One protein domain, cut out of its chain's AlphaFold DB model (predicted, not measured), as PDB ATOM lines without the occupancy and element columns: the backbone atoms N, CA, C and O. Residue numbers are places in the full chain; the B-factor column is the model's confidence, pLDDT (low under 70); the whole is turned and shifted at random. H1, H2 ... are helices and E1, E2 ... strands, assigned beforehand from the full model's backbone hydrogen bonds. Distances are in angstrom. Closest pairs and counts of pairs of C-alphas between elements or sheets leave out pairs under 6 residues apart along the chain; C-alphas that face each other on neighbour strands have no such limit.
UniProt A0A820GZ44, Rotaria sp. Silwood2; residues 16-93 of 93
ATOM      1  N   MET A  16     -18.228  -9.201  43.914       89.06
ATOM      2  CA  MET A  16     -18.730 -10.565  43.748       89.06
ATOM      3  C   MET A  16     -20.256 -10.600  43.567       89.06
ATOM      4  O   MET A  16     -20.768 -11.230  42.651       89.06
ATOM      5  N   GLU A  17     -21.019  -9.875  44.381       90.81
ATOM      6  CA  GLU A  17     -22.477  -9.824  44.202       90.81
ATOM      7  C   GLU A  17     -22.849  -9.185  42.861       90.81
ATOM      8  O   GLU A  17     -23.769  -9.635  42.171       90.81
ATOM      9  N   ARG A  18     -22.108  -8.149  42.454       91.56
ATOM     10  CA  ARG A  18     -22.336  -7.483  41.174       91.56
ATOM     11  C   ARG A  18     -21.967  -8.371  39.985       91.56
ATOM     12  O   ARG A  18     -22.695  -8.345  38.992       91.56
ATOM     13  N   SER A  19     -20.892  -9.163  40.067       91.50
ATOM     14  CA  SER A  19     -20.544 -10.122  39.010       91.50
ATOM     15  C   SER A  19     -21.659 -11.152  38.835       91.50
ATOM     16  O   SER A  19     -22.126 -11.358  37.714       91.50
ATOM     17  N   PHE A  20     -22.179 -11.711  39.931       92.12
ATOM     18  CA  PHE A  20     -23.299 -12.648  39.882       92.12
ATOM     19  C   PHE A  20     -24.569 -12.025  39.319       92.12
ATOM     20  O   PHE A  20     -25.240 -12.652  38.501       92.12
ATOM     21  N   GLN A  21     -24.890 -10.791  39.702       93.62
ATOM     22  CA  GLN A  21     -26.049 -10.090  39.163       93.62
ATOM     23  C   GLN A  21     -25.952  -9.905  37.642       93.62
ATOM     24  O   GLN A  21     -26.951 -10.064  36.943       93.62
ATOM     25  N   LEU A  22     -24.764  -9.575  37.126       93.06
ATOM     26  CA  LEU A  22     -24.542  -9.397  35.691       93.06
ATOM     27  C   LEU A  22     -24.627 -10.728  34.941       93.06
ATOM     28  O   LEU A  22     -25.364 -10.811  33.963       93.06
ATOM     29  N   LEU A  23     -23.952 -11.775  35.422       92.56
ATOM     30  CA  LEU A  23     -23.955 -13.092  34.773       92.56
ATOM     31  C   LEU A  23     -25.343 -13.752  34.772       92.56
ATOM     32  O   LEU A  23     -25.701 -14.444  33.823       92.56
ATOM     33  N   ASN A  24     -26.153 -13.504  35.804       91.88
ATOM     34  CA  ASN A  24     -27.544 -13.964  35.858       91.88
ATOM     35  C   ASN A  24     -28.524 -13.057  35.095       91.88
ATOM     36  O   ASN A  24     -29.707 -13.380  34.994       91.88
ATOM     37  N   SER A  25     -28.080 -11.911  34.575       93.25
ATOM     38  CA  SER A  25     -28.958 -11.028  33.810       93.25
ATOM     39  C   SER A  25     -29.299 -11.651  32.460       93.25
ATOM     40  O   SER A  25     -28.437 -12.242  31.815       93.25
ATOM     41  N   ALA A  26     -30.533 -11.463  31.983       87.38
ATOM     42  CA  ALA A  26     -30.980 -12.008  30.699       87.38
ATOM     43  C   ALA A  26     -30.078 -11.607  29.515       87.38
ATOM     44  O   ALA A  26     -29.983 -12.350  28.547       87.38
ATOM     45  N   SER A  27     -29.374 -10.476  29.609       86.81
ATOM     46  CA  SER A  27     -28.418 -10.015  28.597       86.81
ATOM     47  C   SER A  27     -27.245 -10.973  28.381       86.81
ATOM     48  O   SER A  27     -26.700 -11.023  27.283       86.81
ATOM     49  N   CYS A  28     -26.836 -11.712  29.416       87.19
ATOM     50  CA  CYS A  28     -25.773 -12.700  29.295       87.19
ATOM     51  C   CYS A  28     -26.270 -14.001  28.666       87.19
ATOM     52  O   CYS A  28     -25.457 -14.705  28.086       87.19
ATOM     53  N   TRP A  29     -27.566 -14.314  28.724       88.94
ATOM     54  CA  TRP A  29     -28.130 -15.569  28.224       88.94
ATOM     55  C   TRP A  29     -28.596 -15.392  26.779       88.94
ATOM     56  O   TRP A  29     -29.613 -14.760  26.503       88.94
ATOM     57  N   SER A  30     -27.828 -15.948  25.846       82.50
ATOM     58  CA  SER A  30     -28.073 -15.836  24.408       82.50
ATOM     59  C   SER A  30     -28.435 -17.196  23.823       82.50
ATOM     60  O   SER A  30     -27.814 -18.195  24.162       82.50
ATOM     61  N   SER A  31     -29.403 -17.235  22.903       80.38
ATOM     62  CA  SER A  31     -29.672 -18.426  22.076       80.38
ATOM     63  C   SER A  31     -28.728 -18.545  20.872       80.38
ATOM     64  O   SER A  31     -28.822 -19.499  20.106       80.38
ATOM     65  N   GLN A  32     -27.864 -17.552  20.658       86.12
ATOM     66  CA  GLN A  32     -26.829 -17.554  19.632       86.12
ATOM     67  C   GLN A  32     -25.462 -17.811  20.268       86.12
ATOM     68  O   GLN A  32     -25.184 -17.293  21.353       86.12
ATOM     69  N   ALA A  33     -24.605 -18.534  19.543       86.88
ATOM     70  CA  ALA A  33     -23.216 -18.764  19.915       86.88
ATOM     71  C   ALA A  33     -22.491 -17.450  20.247       86.88
ATOM     72  O   ALA A  33     -22.587 -16.466  19.503       86.88
ATOM     73  N   TYR A  34     -21.754 -17.447  21.357       89.50
ATOM     74  CA  TYR A  34     -20.931 -16.309  21.741       89.50
ATOM     75  C   TYR A  34     -19.761 -16.131  20.777       89.50
ATOM     76  O   TYR A  34     -19.216 -17.088  20.221       89.50
ATOM     77  N   ASP A  35     -19.331 -14.884  20.615       91.69
ATOM     78  CA  ASP A  35     -18.090 -14.591  19.922       91.69
ATOM     79  C   ASP A  35     -16.868 -15.100  20.728       91.69
ATOM     80  O   ASP A  35     -16.945 -15.290  21.948       91.69
ATOM     81  N   PRO A  36     -15.708 -15.299  20.076       92.81
ATOM     82  CA  PRO A  36     -14.522 -15.838  20.740       92.81
ATOM     83  C   PRO A  36     -14.022 -15.014  21.935       92.81
ATOM     84  O   PRO A  36     -13.435 -15.577  22.860       92.81
ATOM     85  N   LEU A  37     -14.234 -13.692  21.935       94.38
ATOM     86  CA  LEU A  37     -13.817 -12.833  23.042       94.38
ATOM     87  C   LEU A  37     -14.708 -13.078  24.263       94.38
ATOM     88  O   LEU A  37     -14.189 -13.266  25.362       94.38
ATOM     89  N   SER A  38     -16.022 -13.134  24.062       91.94
ATOM     90  CA  SER A  38     -16.995 -13.450  25.110       91.94
ATOM     91  C   SER A  38     -16.751 -14.834  25.720       91.94
ATOM     92  O   SER A  38     -16.730 -14.968  26.944       91.94
ATOM     93  N   LEU A  39     -16.460 -15.847  24.892       92.69
ATOM     94  CA  LEU A  39     -16.070 -17.180  25.370       92.69
ATOM     95  C   LEU A  39     -14.800 -17.132  26.225       92.69
ATOM     96  O   LEU A  39     -14.761 -17.705  27.313       92.69
ATOM     97  N   ASN A  40     -13.770 -16.411  25.770       94.75
ATOM     98  CA  ASN A  40     -12.535 -16.262  26.533       94.75
ATOM     99  C   ASN A  40     -12.782 -15.580  27.887       94.75
ATOM    100  O   ASN A  40     -12.249 -16.027  28.900       94.75
ATOM    101  N   ILE A  41     -13.617 -14.538  27.927       93.81
ATOM    102  CA  ILE A  41     -13.984 -13.852  29.171       93.81
ATOM    103  C   ILE A  41     -14.712 -14.808  30.124       93.81
ATOM    104  O   ILE A  41     -14.345 -14.877  31.294       93.81
ATOM    105  N   LEU A  42     -15.688 -15.586  29.643       93.56
ATOM    106  CA  LEU A  42     -16.393 -16.579  30.464       93.56
ATOM    107  C   LEU A  42     -15.438 -17.638  31.030       93.56
ATOM    108  O   LEU A  42     -15.535 -17.980  32.208       93.56
ATOM    109  N   CYS A  43     -14.465 -18.098  30.239       93.00
ATOM    110  CA  CYS A  43     -13.416 -18.999  30.716       93.00
ATOM    111  C   CYS A  43     -12.561 -18.358  31.818       93.00
ATOM    112  O   CYS A  43     -12.308 -18.997  32.838       93.00
ATOM    113  N   GLN A  44     -12.150 -17.095  31.660       92.88
ATOM    114  CA  GLN A  44     -11.392 -16.387  32.698       92.88
ATOM    115  C   GLN A  44     -12.210 -16.208  33.983       92.88
ATOM    116  O   GLN A  44     -11.685 -16.417  35.071       92.88
ATOM    117  N   ILE A  45     -13.504 -15.891  33.873       92.94
ATOM    118  CA  ILE A  45     -14.415 -15.798  35.026       92.94
ATOM    119  C   ILE A  45     -14.528 -17.152  35.734       92.94
ATOM    120  O   ILE A  45     -14.458 -17.213  36.960       92.94
ATOM    121  N   ALA A  46     -14.646 -18.247  34.982       91.69
ATOM    122  CA  ALA A  46     -14.687 -19.589  35.553       91.69
ATOM    123  C   ALA A  46     -13.402 -19.913  36.343       91.69
ATOM    124  O   ALA A  46     -13.484 -20.510  37.417       91.69
ATOM    125  N   MET A  47     -12.237 -19.458  35.863       90.62
ATOM    126  CA  MET A  47     -10.932 -19.635  36.519       90.62
ATOM    127  C   MET A  47     -10.753 -18.826  37.813       90.62
ATOM    128  O   MET A  47      -9.834 -19.115  38.572       90.62
ATOM    129  N   VAL A  48     -11.618 -17.844  38.093       90.75
ATOM    130  CA  VAL A  48     -11.637 -17.147  39.393       90.75
ATOM    131  C   VAL A  48     -12.146 -18.071  40.505       90.75
ATOM    132  O   VAL A  48     -11.867 -17.836  41.678       90.75
ATOM    133  N   SER A  49     -12.885 -19.130  40.168       90.88
ATOM    134  CA  SER A  49     -13.372 -20.087  41.165       90.88
ATOM    135  C   SER A  49     -12.231 -20.929  41.727       90.88
ATOM    136  O   SER A  49     -11.333 -21.316  40.975       90.88
ATOM    137  N   PRO A  50     -12.287 -21.292  43.017       91.56
ATOM    138  CA  PRO A  50     -11.350 -22.260  43.547       91.56
ATOM    139  C   PRO A  50     -11.618 -23.625  42.904       91.56
ATOM    140  O   PRO A  50     -12.743 -23.947  42.506       91.56
ATOM    141  N   LYS A  51     -10.574 -24.441  42.785       89.06
ATOM    142  CA  LYS A  51     -10.677 -25.746  42.136       89.06
ATOM    143  C   LYS A  51     -10.984 -26.814  43.179       89.06
ATOM    144  O   LYS A  51     -10.160 -27.085  44.044       89.06
ATOM    145  N   ALA A  52     -12.150 -27.444  43.069       86.75
ATOM    146  CA  ALA A  52     -12.495 -28.611  43.874       86.75
ATOM    147  C   ALA A  52     -11.977 -29.897  43.206       86.75
ATOM    148  O   ALA A  52     -12.229 -30.148  42.025       86.75
ATOM    149  N   THR A  53     -11.249 -30.712  43.963       86.94
ATOM    150  CA  THR A  53     -10.788 -32.053  43.582       86.94
ATOM    151  C   THR A  53     -11.151 -33.056  44.677       86.94
ATOM    152  O   THR A  53     -11.462 -32.665  45.800       86.94
ATOM    153  N   TYR A  54     -11.159 -34.352  44.360       87.31
ATOM    154  CA  TYR A  54     -11.466 -35.402  45.334       87.31
ATOM    155  C   TYR A  54     -10.245 -36.281  45.605       87.31
ATOM    156  O   TYR A  54      -9.493 -36.598  44.683       87.31
ATOM    157  N   TYR A  55     -10.076 -36.700  46.861       78.06
ATOM    158  CA  TYR A  55      -9.028 -37.624  47.286       78.06
ATOM    159  C   TYR A  55      -9.596 -38.928  47.874       78.06
ATOM    160  O   TYR A  55     -10.485 -38.881  48.727       78.06
ATOM    161  N   PRO A  56      -9.010 -40.093  47.531       84.88
ATOM    162  CA  PRO A  56      -8.190 -40.315  46.333       84.88
ATOM    163  C   PRO A  56      -9.027 -40.063  45.067       84.88
ATOM    164  O   PRO A  56     -10.238 -40.199  45.123       84.88
ATOM    165  N   GLU A  57      -8.406 -39.748  43.925       75.56
ATOM    166  CA  GLU A  57      -9.100 -39.298  42.690       75.56
ATOM    167  C   GLU A  57     -10.278 -40.188  42.246       75.56
ATOM    168  O   GLU A  57     -11.232 -39.726  41.625       75.56
ATOM    169  N   ASN A  58     -10.225 -41.474  42.600       79.12
ATOM    170  CA  ASN A  58     -11.220 -42.486  42.250       79.12
ATOM    171  C   ASN A  58     -12.368 -42.614  43.274       79.12
ATOM    172  O   ASN A  58     -13.262 -43.438  43.085       79.12
ATOM    173  N   LEU A  59     -12.324 -41.866  44.380       75.81
ATOM    174  CA  LEU A  59     -13.301 -41.882  45.465       75.81
ATOM    175  C   LEU A  59     -13.744 -40.453  45.792       75.81
ATOM    176  O   LEU A  59     -12.945 -39.583  46.113       75.81
ATOM    177  N   ILE A  60     -15.054 -40.232  45.811       78.31
ATOM    178  CA  ILE A  60     -15.673 -38.942  46.154       78.31
ATOM    179  C   ILE A  60     -15.857 -38.847  47.684       78.31
ATOM    180  O   ILE A  60     -16.913 -38.464  48.176       78.31
ATOM    181  N   CYS A  61     -14.883 -39.325  48.467       76.06
ATOM    182  CA  CYS A  61     -15.015 -39.409  49.926       76.06
ATOM    183  C   CYS A  61     -14.380 -38.225  50.666       76.06
ATOM    184  O   CYS A  61     -14.797 -37.937  51.786       76.06
ATOM    185  N   MET A  62     -13.410 -37.535  50.057       84.19
ATOM    186  CA  MET A  62     -12.775 -36.342  50.624       84.19
ATOM    187  C   MET A  62     -12.649 -35.260  49.554       84.19
ATOM    188  O   MET A  62     -12.043 -35.506  48.518       84.19
ATOM    189  N   GLU A  63     -13.209 -34.078  49.802       88.12
ATOM    190  CA  GLU A  63     -13.070 -32.907  48.929       88.12
ATOM    191  C   GLU A  63     -11.848 -32.075  49.346       88.12
ATOM    192  O   GLU A  63     -11.631 -31.802  50.529       88.12
ATOM    193  N   GLN A  64     -11.050 -31.672  48.364       87.62
ATOM    194  CA  GLN A  64      -9.917 -30.767  48.505       87.62
ATOM    195  C   GLN A  64     -10.164 -29.535  47.636       87.62
ATOM    196  O   GLN A  64     -10.428 -29.657  46.441       87.62
ATOM    197  N   ILE A  65     -10.086 -28.349  48.239       89.62
ATOM    198  CA  ILE A  65     -10.300 -27.078  47.545       89.62
ATOM    199  C   ILE A  65      -8.957 -26.364  47.412       89.62
ATOM    200  O   ILE A  65      -8.387 -25.910  48.406       89.62
ATOM    201  N   ASP A  66      -8.483 -26.243  46.176       89.56
ATOM    202  CA  ASP A  66      -7.281 -25.499  45.827       89.56
ATOM    203  C   ASP A  66      -7.651 -24.044  45.525       89.56
ATOM    204  O   ASP A  66      -8.329 -23.734  44.539       89.56
ATOM    205  N   TRP A  67      -7.195 -23.141  46.389       89.44
ATOM    206  CA  TRP A  67      -7.389 -21.701  46.251       89.44
ATOM    207  C   TRP A  67      -6.188 -21.071  45.548       89.44
ATOM    208  O   TRP A  67      -5.042 -21.384  45.878       89.44
ATOM    209  N   ASN A  68      -6.419 -20.121  44.639       88.62
ATOM    210  CA  ASN A  68      -5.339 -19.289  44.112       88.62
ATOM    211  C   ASN A  68      -5.021 -18.161  45.104       88.62
ATOM    212  O   ASN A  68      -5.390 -17.008  44.899       88.62
ATOM    213  N   SER A  69      -4.361 -18.501  46.209       83.12
ATOM    214  CA  SER A  69      -4.014 -17.536  47.258       83.12
ATOM    215  C   SER A  69      -2.891 -16.570  46.863       83.12
ATOM    216  O   SER A  69      -2.637 -15.618  47.598       83.12
ATOM    217  N   HIS A  70      -2.180 -16.835  45.759       85.25
ATOM    218  CA  HIS A  70      -1.069 -15.998  45.301       85.25
ATOM    219  C   HIS A  70      -1.571 -14.776  44.532       85.25
ATOM    220  O   HIS A  70      -1.141 -13.661  44.821       85.25
ATOM    221  N   ASP A  71      -2.513 -14.983  43.607       87.12
ATOM    222  CA  ASP A  71      -2.985 -13.927  42.707       87.12
ATOM    223  C   ASP A  71      -4.339 -13.333  43.125       87.12
ATOM    224  O   ASP A  71      -4.667 -12.214  42.725       87.12
ATOM    225  N   LEU A  72      -5.148 -14.062  43.909       87.12
ATOM    226  CA  LEU A  72      -6.536 -13.691  44.197       87.12
ATOM    227  C   LEU A  72      -6.883 -13.743  45.698       87.12
ATOM    228  O   LEU A  72      -6.588 -14.721  46.387       87.12
ATOM    229  N   PRO A  73      -7.615 -12.746  46.228       86.31
ATOM    230  CA  PRO A  73      -8.180 -12.827  47.572       86.31
ATOM    231  C   PRO A  73      -9.262 -13.911  47.688       86.31
ATOM    232  O   PRO A  73     -10.093 -14.066  46.791       86.31
ATOM    233  N   TYR A  74      -9.320 -14.604  48.828       84.00
ATOM    234  CA  TYR A  74     -10.277 -15.697  49.071       84.00
ATOM    235  C   TYR A  74     -11.747 -15.303  48.875       84.00
ATOM    236  O   TYR A  74     -12.531 -16.088  48.361       84.00
ATOM    237  N   PHE A  75     -12.133 -14.081  49.250       82.12
ATOM    238  CA  PHE A  75     -13.532 -13.639  49.196       82.12
ATOM    239  C   PHE A  75     -14.067 -13.418  47.773       82.12
ATOM    240  O   PHE A  75     -15.275 -13.291  47.593       82.12
ATOM    241  N   VAL A  76     -13.189 -13.327  46.768       84.06
ATOM    242  CA  VAL A  76     -13.587 -13.205  45.355       84.06
ATOM    243  C   VAL A  76     -13.775 -14.588  44.724       84.06
ATOM    244  O   VAL A  76     -14.583 -14.755  43.812       84.06
ATOM    245  N   GLN A  77     -13.055 -15.588  45.230       89.56
ATOM    246  CA  GLN A  77     -13.035 -16.944  44.696       89.56
ATOM    247  C   GLN A  77     -14.268 -17.715  45.193       89.56
ATOM    248  O   GLN A  77     -14.253 -18.342  46.245       89.56
ATOM    249  N   HIS A  78     -15.367 -17.665  44.443       90.31
ATOM    250  CA  HIS A  78     -16.599 -18.392  44.780       90.31
ATOM    251  C   HIS A  78     -16.919 -19.444  43.718       90.31
ATOM    252  O   HIS A  78     -16.943 -19.101  42.535       90.31
ATOM    253  N   CYS A  79     -17.208 -20.685  44.130       89.50
ATOM    254  CA  CYS A  79     -17.460 -21.824  43.232       89.50
ATOM    255  C   CYS A  79     -18.578 -21.561  42.209       89.50
ATOM    256  O   CYS A  79     -18.512 -22.044  41.079       89.50
ATOM    257  N   ASP A  80     -19.581 -20.761  42.574       90.75
ATOM    258  CA  ASP A  80     -20.701 -20.451  41.677       90.75
ATOM    259  C   ASP A  80     -20.281 -19.684  40.415       90.75
ATOM    260  O   ASP A  80     -20.996 -19.750  39.416       90.75
ATOM    261  N   HIS A  81     -19.130 -18.992  40.403       92.19
ATOM    262  CA  HIS A  81     -18.650 -18.338  39.177       92.19
ATOM    263  C   HIS A  81     -18.390 -19.375  38.080       92.19
ATOM    264  O   HIS A  81     -18.772 -19.163  36.930       92.19
ATOM    265  N   TYR A  82     -17.800 -20.518  38.441       93.62
ATOM    266  CA  TYR A  82     -17.596 -21.642  37.534       93.62
ATOM    267  C   TYR A  82     -18.931 -22.245  37.098       93.62
ATOM    268  O   TYR A  82     -19.119 -22.499  35.911       93.62
ATOM    269  N   LEU A  83     -19.869 -22.444  38.033       93.44
ATOM    270  CA  LEU A  83     -21.175 -23.031  37.723       93.44
ATOM    271  C   LEU A  83     -21.953 -22.178  36.714       93.44
ATOM    272  O   LEU A  83     -22.407 -22.699  35.700       93.44
ATOM    273  N   ILE A  84     -22.056 -20.869  36.947       94.19
ATOM    274  CA  ILE A  84     -22.806 -19.972  36.060       94.19
ATOM    275  C   ILE A  84     -22.099 -19.815  34.711       94.19
ATOM    276  O   ILE A  84     -22.753 -19.884  33.674       94.19
ATOM    277  N   ALA A  85     -20.768 -19.666  34.693       93.62
ATOM    278  CA  ALA A  85     -20.021 -19.597  33.437       93.62
ATOM    279  C   ALA A  85     -20.191 -20.878  32.604       93.62
ATOM    280  O   ALA A  85     -20.389 -20.803  31.394       93.62
ATOM    281  N   LYS A  86     -20.180 -22.053  33.247       93.31
ATOM    282  CA  LYS A  86     -20.414 -23.343  32.591       93.31
ATOM    283  C   LYS A  86     -21.813 -23.443  31.980       93.31
ATOM    284  O   LYS A  86     -21.940 -23.922  30.856       93.31
ATOM    285  N   GLU A  87     -22.850 -22.996  32.686       93.69
ATOM    286  CA  GLU A  87     -24.222 -23.014  32.156       93.69
ATOM    287  C   GLU A  87     -24.409 -22.034  30.987       93.69
ATOM    288  O   GLU A  87     -25.054 -22.376  29.993       93.69
ATOM    289  N   LEU A  88     -23.788 -20.852  31.054       92.56
ATOM    290  CA  LEU A  88     -23.774 -19.903  29.937       92.56
ATOM    291  C   LEU A  88     -23.101 -20.522  28.707       92.56
ATOM    292  O   LEU A  88     -23.694 -20.539  27.632       92.56
ATOM    293  N   LEU A  89     -21.911 -21.108  28.875       90.31
ATOM    294  CA  LEU A  89     -21.190 -21.784  27.791       90.31
ATOM    295  C   LEU A  89     -22.028 -22.901  27.156       90.31
ATOM    296  O   LEU A  89     -22.144 -22.952  25.936       90.31
ATOM    297  N   LYS A  90     -22.686 -23.732  27.969       89.19
ATOM    298  CA  LYS A  90     -23.574 -24.800  27.490       89.19
ATOM    299  C   LYS A  90     -24.775 -24.275  26.697       89.19
ATOM    300  O   LYS A  90     -25.241 -24.945  25.788       89.19
ATOM    301  N   THR A  91     -25.296 -23.101  27.046       84.69
ATOM    302  CA  THR A  91     -26.427 -22.489  26.324       84.69
ATOM    303  C   THR A  91     -26.021 -22.008  24.925       84.69
ATOM    304  O   THR A  91     -26.873 -21.858  24.055       84.69
ATOM    305  N   SER A  92     -24.723 -21.773  24.707       76.88
ATOM    306  CA  SER A  92     -24.181 -21.280  23.438       76.88
ATOM    307  C   SER A  92     -23.751 -22.357  22.440       76.88
ATOM    308  O   SER A  92     -23.414 -22.005  21.307       76.88
ATOM    309  N   GLU A  93     -23.742 -23.628  22.860       63.72
ATOM    310  CA  GLU A  93     -23.514 -24.808  22.008       63.72
ATOM    311  C   GLU A  93     -24.803 -25.236  21.289       63.72
ATOM    312  O   GLU A  93     -24.719 -25.517  20.070       63.72
TER     313      GLU A  93
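What this domain is: This is residues 16 to 93 of the 93 residues of a protein of Rotaria sp. Silwood2 (UniProt A0A820GZ44). Three helices make a small helical body, and a hairpin of two strands, E1 and E2, reaches away from it at one end of the longest axis. H2 and H3 pack side by side and run opposite ways, while H1 adjoins H3 only near residues 81 to 85; the unnamed residues 24 to 35 loop round the end of the body far from the hairpin, and residues 67 to 79 lead back from the hairpin to H3. The printed part has 78 residues, with three named helices and two named strands in the order H1, H2, E1, E2, H3; the sheet, in the order E1 - E2, is antiparallel, and the class is mixed, helices and strands. The whole is only just loose, close to compact, with a radius of gyration of the C-alphas of 14.2 A and spans of 40 by 28 by 19 A.

Where its parts are: H1 is residues 16 to 23, 10.7 A from first to last C-alpha, and begins with C-alpha 16 at (-18.730, -10.565, 43.748). H2 is residues 36 to 47, 16.6 A long. E1 is residues 51 to 55 and E2 is residues 62 to 66, each 13.1 A from first to last C-alpha; C-alpha 55, where E1 ends, is at (-9.028, -37.624, 47.286). H3 is residues 80 to 91, 16.5 A long, and ends with C-alpha 91 at (-26.427, -22.489, 26.324).

How they stand to each other: H1 and H3 only just touch, with 3 pairs of C-alphas within 8 A, and H3 does so with residues 81 to 85 alone. Their closest C-alphas, those of Leu 23 and Ile 84, are 7.1 A apart. H1 and H3 run the same way at a shallow tilt of 6 degrees. H1 and H2 are apart. H2 and H3 touch, with 13 pairs of C-alphas within 8 A; the closest, those of Ala 46 and Tyr 82, are 4.1 A apart. H2 and H3 run opposite ways at a shallow tilt of 30 degrees. E1 and E2 form a hairpin of antiparallel neighbours, with 148 degrees between their directions. Across it N 53 and O 64 are within hydrogen-bond range at 2.8 A, as are N 66 and O 51 at 2.8 A. H1 is apart from both strands, H2 is apart from E2, and E1 is apart from H3. In H1, H2 and H3 every O i to N i+4 pair is within hydrogen-bond range.

The domain as a whole: The two C-alphas farthest apart, those of Ser 27 and Pro 56, are 40.5 A from each other. The printed part has no cut and ends at residue 93, the chain's last residue. The links from H1 to H2, 12 residues, and from E2 to H3, 13 residues, are long; the link from H2 to E1 is tight and that from E1 to E2 is short. The mean pLDDT of the printed part is 88.2, and residue 93 alone is under 70.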